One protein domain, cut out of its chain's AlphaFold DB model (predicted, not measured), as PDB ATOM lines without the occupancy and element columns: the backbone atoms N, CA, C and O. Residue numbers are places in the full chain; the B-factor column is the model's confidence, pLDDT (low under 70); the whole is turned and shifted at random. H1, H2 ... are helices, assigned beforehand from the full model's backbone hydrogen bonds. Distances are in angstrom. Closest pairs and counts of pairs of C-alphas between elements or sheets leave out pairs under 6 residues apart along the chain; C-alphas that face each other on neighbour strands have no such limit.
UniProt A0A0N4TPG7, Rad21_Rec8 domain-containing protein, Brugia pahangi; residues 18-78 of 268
ATOM      1  N   ALA A  18      29.308   5.285  47.174       68.81
ATOM      2  CA  ALA A  18      28.907   4.520  46.000       68.81
ATOM      3  C   ALA A  18      27.653   3.685  46.347       68.81
ATOM      4  O   ALA A  18      27.676   2.965  47.350       68.81
ATOM      5  N   PRO A  19      26.551   3.761  45.570       71.38
ATOM      6  CA  PRO A  19      25.299   3.113  45.949       71.38
ATOM      7  C   PRO A  19      25.493   1.598  46.141       71.38
ATOM      8  O   PRO A  19      25.792   0.903  45.167       71.38
ATOM      9  N   PRO A  20      25.290   1.046  47.356       73.19
ATOM     10  CA  PRO A  20      25.788  -0.290  47.711       73.19
ATOM     11  C   PRO A  20      25.040  -1.437  47.015       73.19
ATOM     12  O   PRO A  20      25.396  -2.602  47.155       73.19
ATOM     13  N   THR A  21      23.990  -1.131  46.248       82.94
ATOM     14  CA  THR A  21      23.299  -2.100  45.396       82.94
ATOM     15  C   THR A  21      22.966  -1.490  44.037       82.94
ATOM     16  O   THR A  21      22.637  -0.308  43.929       82.94
ATOM     17  N   ARG A  22      22.918  -2.327  42.990       77.88
ATOM     18  CA  ARG A  22      22.481  -1.917  41.637       77.88
ATOM     19  C   ARG A  22      21.061  -1.324  41.621       77.88
ATOM     20  O   ARG A  22      20.746  -0.544  40.730       77.88
ATOM     21  N   LYS A  23      20.210  -1.676  42.600       77.75
ATOM     22  CA  LYS A  23      18.871  -1.086  42.784       77.75
ATOM     23  C   LYS A  23      18.964   0.360  43.276       77.75
ATOM     24  O   LYS A  23      18.357   1.228  42.663       77.75
ATOM     25  N   LEU A  24      19.753   0.620  44.321       77.81
ATOM     26  CA  LEU A  24      19.978   1.976  44.837       77.81
ATOM     27  C   LEU A  24      20.729   2.855  43.830       77.81
ATOM     28  O   LEU A  24      20.418   4.032  43.710       77.81
ATOM     29  N   MET A  25      21.646   2.277  43.050       84.50
ATOM     30  CA  MET A  25      22.311   2.963  41.938       84.50
ATOM     31  C   MET A  25      21.295   3.462  40.903       84.50
ATOM     32  O   MET A  25      21.253   4.652  40.610       84.50
ATOM     33  N   ARG A  26      20.414   2.575  40.420       79.81
ATOM     34  CA  ARG A  26      19.352   2.942  39.469       79.81
ATOM     35  C   ARG A  26      18.315   3.884  40.082       79.81
ATOM     36  O   ARG A  26      17.808   4.740  39.377       79.81
ATOM     37  N   LEU A  27      18.038   3.782  41.384       79.06
ATOM     38  CA  LEU A  27      17.165   4.723  42.093       79.06
ATOM     39  C   LEU A  27      17.789   6.126  42.205       79.06
ATOM     40  O   LEU A  27      17.094   7.097  41.936       79.06
ATOM     41  N   LYS A  28      19.087   6.250  42.521       81.88
ATOM     42  CA  LYS A  28      19.827   7.532  42.482       81.88
ATOM     43  C   LYS A  28      19.827   8.116  41.063       81.88
ATOM     44  O   LYS A  28      19.694   9.320  40.888       81.88
ATOM     45  N   GLU A  29      19.937   7.257  40.050       80.44
ATOM     46  CA  GLU A  29      19.985   7.654  38.642       80.44
ATOM     47  C   GLU A  29      18.623   8.074  38.063       80.44
ATOM     48  O   GLU A  29      18.589   9.031  37.290       80.44
ATOM     49  N   THR A  30      17.517   7.396  38.406       76.94
ATOM     50  CA  THR A  30      16.185   7.610  37.796       76.94
ATOM     51  C   THR A  30      15.103   8.106  38.763       76.94
ATOM     52  O   THR A  30      13.963   8.260  38.346       76.94
ATOM     53  N   GLY A  31      15.415   8.305  40.046       75.31
ATOM     54  CA  GLY A  31      14.470   8.735  41.088       75.31
ATOM     55  C   GLY A  31      14.350  10.252  41.278       75.31
ATOM     56  O   GLY A  31      13.537  10.696  42.081       75.31
ATOM     57  N   THR A  32      15.144  11.052  40.563       82.44
ATOM     58  CA  THR A  32      15.009  12.518  40.515       82.44
ATOM     59  C   THR A  32      13.714  12.917  39.811       82.44
ATOM     60  O   THR A  32      13.434  12.381  38.736       82.44
ATOM     61  N   ALA A  33      12.974  13.881  40.369       79.31
ATOM     62  CA  ALA A  33      11.645  14.291  39.903       79.31
ATOM     63  C   ALA A  33      11.558  14.496  38.378       79.31
ATOM     64  O   ALA A  33      10.715  13.878  37.732       79.31
ATOM     65  N   ASP A  34      12.489  15.247  37.785       80.75
ATOM     66  CA  ASP A  34      12.507  15.545  36.342       80.75
ATOM     67  C   ASP A  34      12.513  14.276  35.474       80.75
ATOM     68  O   ASP A  34      11.827  14.185  34.457       80.75
ATOM     69  N   LYS A  35      13.246  13.245  35.911       79.00
ATOM     70  CA  LYS A  35      13.348  11.956  35.208       79.00
ATOM     71  C   LYS A  35      12.133  11.059  35.441       79.00
ATOM     72  O   LYS A  35      11.837  10.231  34.582       79.00
ATOM     73  N   LEU A  36      11.427  11.223  36.561       75.38
ATOM     74  CA  LEU A  36      10.147  10.552  36.806       75.38
ATOM     75  C   LEU A  36       9.062  11.100  35.875       75.38
ATOM     76  O   LEU A  36       8.336  10.318  35.264       75.38
ATOM     77  N   PHE A  37       8.992  12.426  35.726       77.31
ATOM     78  CA  PHE A  37       8.043  13.080  34.825       77.31
ATOM     79  C   PHE A  37       8.370  12.826  33.348       77.31
ATOM     80  O   PHE A  37       7.459  12.575  32.562       77.31
ATOM     81  N   ALA A  38       9.653  12.797  32.971       83.06
ATOM     82  CA  ALA A  38      10.072  12.478  31.604       83.06
ATOM     83  C   ALA A  38       9.886  10.996  31.212       83.06
ATOM     84  O   ALA A  38       9.838  10.685  30.022       83.06
ATOM     85  N   ILE A  39       9.810  10.066  32.176       74.25
ATOM     86  CA  ILE A  39       9.731   8.618  31.910       74.25
ATOM     87  C   ILE A  39       8.573   7.970  32.701       74.25
ATOM     88  O   ILE A  39       8.802   7.174  33.626       74.25
ATOM     89  N   PRO A  40       7.308   8.239  32.320       67.44
ATOM     90  CA  PRO A  40       6.145   7.586  32.913       67.44
ATOM     91  C   PRO A  40       6.175   6.079  32.611       67.44
ATOM     92  O   PRO A  40       5.801   5.617  31.535       67.44
ATOM     93  N   GLY A  41       6.641   5.288  33.582       69.56
ATOM     94  CA  GLY A  41       6.689   3.827  33.485       69.56
ATOM     95  C   GLY A  41       8.055   3.169  33.692       69.56
ATOM     96  O   GLY A  41       8.157   1.972  33.393       69.56
ATOM     97  N   CYS A  42       9.063   3.886  34.219       70.31
ATOM     98  CA  CYS A  42      10.369   3.346  34.633       70.31
ATOM     99  C   CYS A  42      10.285   1.918  35.205       70.31
ATOM    100  O   CYS A  42       9.736   1.689  36.284       70.31
ATOM    101  N   ALA A  43      10.901   0.948  34.520       69.50
ATOM    102  CA  ALA A  43      10.822  -0.471  34.887       69.50
ATOM    103  C   ALA A  43      11.330  -0.781  36.312       69.50
ATOM    104  O   ALA A  43      10.875  -1.741  36.929       69.50
ATOM    105  N   HIS A  44      12.235   0.045  36.848       69.25
ATOM    106  CA  HIS A  44      12.811  -0.094  38.193       69.25
ATOM    107  C   HIS A  44      11.899   0.404  39.322       69.25
ATOM    108  O   HIS A  44      12.077  -0.010  40.462       69.25
ATOM    109  N   LEU A  45      10.919   1.254  39.003       70.81
ATOM    110  CA  LEU A  45       9.956   1.846  39.945       70.81
ATOM    111  C   LEU A  45       8.552   1.243  39.781       70.81
ATOM    112  O   LEU A  45       7.580   1.671  40.397       70.81
ATOM    113  N   ARG A  46       8.439   0.219  38.930       76.12
ATOM    114  CA  ARG A  46       7.194  -0.445  38.567       76.12
ATOM    115  C   ARG A  46       6.677  -1.313  39.718       76.12
ATOM    116  O   ARG A  46       7.022  -2.490  39.830       76.12
ATOM    117  N   ALA A  47       5.799  -0.743  40.541       80.50
ATOM    118  CA  ALA A  47       5.075  -1.464  41.582       80.50
ATOM    119  C   ALA A  47       4.174  -2.556  40.967       80.50
ATOM    120  O   ALA A  47       3.081  -2.292  40.468       80.50
ATOM    121  N   GLN A  48       4.633  -3.811  41.003       81.12
ATOM    122  CA  GLN A  48       3.933  -4.939  40.371       81.12
ATOM    123  C   GLN A  48       2.544  -5.189  40.974       81.12
ATOM    124  O   GLN A  48       1.632  -5.589  40.256       81.12
ATOM    125  N   ASN A  49       2.360  -4.917  42.268       81.12
ATOM    126  CA  ASN A  49       1.061  -5.048  42.933       81.12
ATOM    127  C   ASN A  49       0.070  -3.984  42.440       81.12
ATOM    128  O   ASN A  49      -1.071  -4.321  42.143       81.12
ATOM    129  N   LEU A  50       0.528  -2.740  42.249       84.00
ATOM    130  CA  LEU A  50      -0.288  -1.670  41.670       84.00
ATOM    131  C   LEU A  50      -0.669  -1.989  40.218       84.00
ATOM    132  O   LEU A  50      -1.822  -1.818  39.846       84.00
ATOM    133  N   LEU A  51       0.252  -2.531  39.412       83.94
ATOM    134  CA  LEU A  51      -0.076  -2.976  38.053       83.94
ATOM    135  C   LEU A  51      -1.038  -4.167  38.012       83.94
ATOM    136  O   LEU A  51      -1.846  -4.246  37.092       83.94
ATOM    137  N   LYS A  52      -0.952  -5.109  38.961       86.06
ATOM    138  CA  LYS A  52      -1.927  -6.203  39.084       86.06
ATOM    139  C   LYS A  52      -3.311  -5.656  39.420       86.06
ATOM    140  O   LYS A  52      -4.266  -6.045  38.763       86.06
ATOM    141  N   LEU A  53      -3.391  -4.730  40.378       85.44
ATOM    142  CA  LEU A  53      -4.635  -4.076  40.776       85.44
ATOM    143  C   LEU A  53      -5.225  -3.253  39.623       85.44
ATOM    144  O   LEU A  53      -6.384  -3.427  39.277       85.44
ATOM    145  N   TYR A  54      -4.423  -2.419  38.962       85.94
ATOM    146  CA  TYR A  54      -4.858  -1.649  37.798       85.94
ATOM    147  C   TYR A  54      -5.403  -2.567  36.692       85.94
ATOM    148  O   TYR A  54      -6.520  -2.382  36.225       85.94
ATOM    149  N   ARG A  55      -4.673  -3.639  36.347       86.44
ATOM    150  CA  ARG A  55      -5.120  -4.628  35.352       86.44
ATOM    151  C   ARG A  55      -6.365  -5.411  35.768       86.44
ATOM    152  O   ARG A  55      -7.128  -5.773  34.886       86.44
ATOM    153  N   SER A  56      -6.586  -5.676  37.058       83.06
ATOM    154  CA  SER A  56      -7.807  -6.356  37.513       83.06
ATOM    155  C   SER A  56      -9.045  -5.458  37.465       83.06
ATOM    156  O   SER A  56     -10.153  -5.980  37.435       83.06
ATOM    157  N   HIS A  57      -8.863  -4.134  37.451       81.94
ATOM    158  CA  HIS A  57      -9.943  -3.150  37.315       81.94
ATOM    159  C   HIS A  57     -10.133  -2.658  35.868       81.94
ATOM    160  O   HIS A  57     -11.142  -2.026  35.572       81.94
ATOM    161  N   LEU A  58      -9.224  -2.997  34.942       83.19
ATOM    162  CA  LEU A  58      -9.431  -2.847  33.494       83.19
ATOM    163  C   LEU A  58     -10.395  -3.923  32.965       83.19
ATOM    164  O   LEU A  58     -10.018  -4.811  32.198       83.19
ATOM    165  N   VAL A  59     -11.655  -3.842  33.386       75.94
ATOM    166  CA  VAL A  59     -12.746  -4.651  32.842       75.94
ATOM    167  C   VAL A  59     -13.205  -4.020  31.530       75.94
ATOM    168  O   VAL A  59     -13.644  -2.871  31.508       75.94
ATOM    169  N   TYR A  60     -13.129  -4.766  30.427       64.69
ATOM    170  CA  TYR A  60     -13.742  -4.337  29.173       64.69
ATOM    171  C   TYR A  60     -15.262  -4.479  29.297       64.69
ATOM    172  O   TYR A  60     -15.800  -5.582  29.181       64.69
ATOM    173  N   HIS A  61     -15.959  -3.372  29.551       60.91
ATOM    174  CA  HIS A  61     -17.414  -3.368  29.522       60.91
ATOM    175  C   HIS A  61     -17.881  -3.419  28.062       60.91
ATOM    176  O   HIS A  61     -17.858  -2.412  27.352       60.91
ATOM    177  N   VAL A  62     -18.295  -4.605  27.599       58.84
ATOM    178  CA  VAL A  62     -18.990  -4.748  26.312       58.84
ATOM    179  C   VAL A  62     -20.380  -4.129  26.466       58.84
ATOM    180  O   VAL A  62     -21.359  -4.826  26.720       58.84
ATOM    181  N   TYR A  63     -20.485  -2.812  26.304       56.38
ATOM    182  CA  TYR A  63     -21.773  -2.203  26.004       56.38
ATOM    183  C   TYR A  63     -22.202  -2.708  24.624       56.38
ATOM    184  O   TYR A  63     -21.652  -2.283  23.607       56.38
ATOM    185  N   SER A  64     -23.160  -3.640  24.568       51.03
ATOM    186  CA  SER A  64     -23.836  -3.902  23.300       51.03
ATOM    187  C   SER A  64     -24.529  -2.605  22.888       51.03
ATOM    188  O   SER A  64     -25.184  -1.956  23.705       51.03
ATOM    189  N   ALA A  65     -24.380  -2.212  21.623       58.38
ATOM    190  CA  ALA A  65     -24.816  -0.909  21.106       58.38
ATOM    191  C   ALA A  65     -26.354  -0.724  21.042       58.38
ATOM    192  O   ALA A  65     -26.856   0.083  20.268       58.38
ATOM    193  N   SER A  66     -27.104  -1.499  21.825       58.97
ATOM    194  CA  SER A  66     -28.557  -1.648  21.797       58.97
ATOM    195  C   SER A  66     -29.266  -1.182  23.074       58.97
ATOM    196  O   SER A  66     -30.492  -1.190  23.087       58.97
ATOM    197  N   ALA A  67     -28.546  -0.838  24.154       58.22
ATOM    198  CA  ALA A  67     -29.168  -0.472  25.438       58.22
ATOM    199  C   ALA A  67     -28.289   0.418  26.347       58.22
ATOM    200  O   ALA A  67     -28.150   0.155  27.540       58.22
ATOM    201  N   LEU A  68     -27.717   1.501  25.811       58.97
ATOM    202  CA  LEU A  68     -27.271   2.629  26.643       58.97
ATOM    203  C   LEU A  68     -28.460   3.565  26.905       58.97
ATOM    204  O   LEU A  68     -28.554   4.651  26.336       58.97
ATOM    205  N   THR A  69     -29.402   3.123  27.740       64.19
ATOM    206  CA  THR A  69     -30.484   3.994  28.216       64.19
ATOM    207  C   THR A  69     -29.870   5.134  29.029       64.19
ATOM    208  O   THR A  69     -29.008   4.888  29.874       64.19
ATOM    209  N   GLY A  70     -30.305   6.378  28.798       68.19
ATOM    210  CA  GLY A  70     -29.724   7.561  29.450       68.19
ATOM    211  C   GLY A  70     -29.738   7.504  30.984       68.19
ATOM    212  O   GLY A  70     -28.868   8.090  31.621       68.19
ATOM    213  N   ASP A  71     -30.665   6.740  31.569       64.81
ATOM    214  CA  ASP A  71     -30.742   6.478  33.010       64.81
ATOM    215  C   ASP A  71     -29.507   5.734  33.542       64.81
ATOM    216  O   ASP A  71     -29.004   6.063  34.612       64.81
ATOM    217  N   GLN A  72     -28.961   4.780  32.777       68.12
ATOM    218  CA  GLN A  72     -27.751   4.049  33.171       68.12
ATOM    219  C   GLN A  72     -26.516   4.959  33.132       68.12
ATOM    220  O   GLN A  72     -25.666   4.869  34.008       68.12
ATOM    221  N   ILE A  73     -26.449   5.882  32.165       72.56
ATOM    222  CA  ILE A  73     -25.366   6.873  32.079       72.56
ATOM    223  C   ILE A  73     -25.456   7.866  33.246       72.56
ATOM    224  O   ILE A  73     -24.446   8.141  33.888       72.56
ATOM    225  N   ARG A  74     -26.658   8.368  33.564       73.38
ATOM    226  CA  ARG A  74     -26.887   9.247  34.727       73.38
ATOM    227  C   ARG A  74     -26.503   8.564  36.041       73.38
ATOM    228  O   ARG A  74     -25.870   9.192  36.883       73.38
ATOM    229  N   LYS A  75     -26.821   7.275  36.182       74.19
ATOM    230  CA  LYS A  75     -26.479   6.459  37.353       74.19
ATOM    231  C   LYS A  75     -24.979   6.177  37.483       74.19
ATOM    232  O   LYS A  75     -24.449   6.281  38.582       74.19
ATOM    233  N   ASP A  76     -24.292   5.855  36.388       73.19
ATOM    234  CA  ASP A  76     -22.839   5.623  36.393       73.19
ATOM    235  C   ASP A  76     -22.039   6.917  36.652       73.19
ATOM    236  O   ASP A  76     -20.928   6.861  37.178       73.19
ATOM    237  N   LEU A  77     -22.604   8.081  36.306       79.31
ATOM    238  CA  LEU A  77     -22.047   9.414  36.574       79.31
ATOM    239  C   LEU A  77     -22.490  10.020  37.922       79.31
ATOM    240  O   LEU A  77     -22.159  11.173  38.191       79.31
ATOM    241  N   ASP A  78     -23.234   9.271  38.745       67.69
ATOM    242  CA  ASP A  78     -23.771   9.693  40.053       67.69
ATOM    243  C   ASP A  78     -24.558  11.027  40.002       67.69
ATOM    244  O   ASP A  78     -24.525  11.857  40.912       67.69
TER     245      ASP A  78
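What this domain is: This is residues 18 to 78 of the 268 residues of the protein "Rad21_Rec8 domain-containing protein" of Brugia pahangi (UniProt A0A0N4TPG7). The longest helix, H3, lies lengthwise in the middle of a strung-out chain of four short helices, with H1 and H2 making a loose corner toward one end and H4 alone at the other end, beyond a long link. No helix touches another, and residues 46 to 78, which include H3 and H4, stand free. The printed part has 61 residues, with four named helices in the order H1, H2, H3, H4 and no named strand; its class is all helix. It is extended, with a radius of gyration of the C-alphas of 20.2 A, and its C-alphas span 62 by 21 by 19 A, a rod.

Where its parts are: Find C-alpha 48 at (3.933, -4.939, 40.371); from there H3, residues 48 to 57, runs 14.3 A to C-alpha 57 at (-9.943, -3.150, 37.315). Earlier in the chain are H1, residues 22 to 30, 12.0 A long, and H2, residues 33 to 38, 8.6 A long. Look last for H4, residues 70 to 76, 10.0 A long, which ends at C-alpha 76 at (-22.839, 5.623, 36.393).

How they stand to each other: Start at H3: it is apart from H1, H2 and H4. H1 and H2 are close but not clearly touching; their closest C-alphas, those of Thr 30 and Leu 36, are 6.8 A apart. Their lines are about perpendicular, at 79 degrees. H4 is also apart from H1 and H2. In H1, H2, H3 and H4 every O i to N i+4 pair is within hydrogen-bond range.

The domain as a whole: The two C-alphas farthest apart, those of Ala 18 and Ser 66, are 62.7 A apart. The printed part has no cut. The link from H3 to H4, residues 58 to 69, is long. The mean pLDDT of the printed part is 74.1; look for values under 70 at residues 18, 40 to 41, 43 to 44, 60 to 72 and 78.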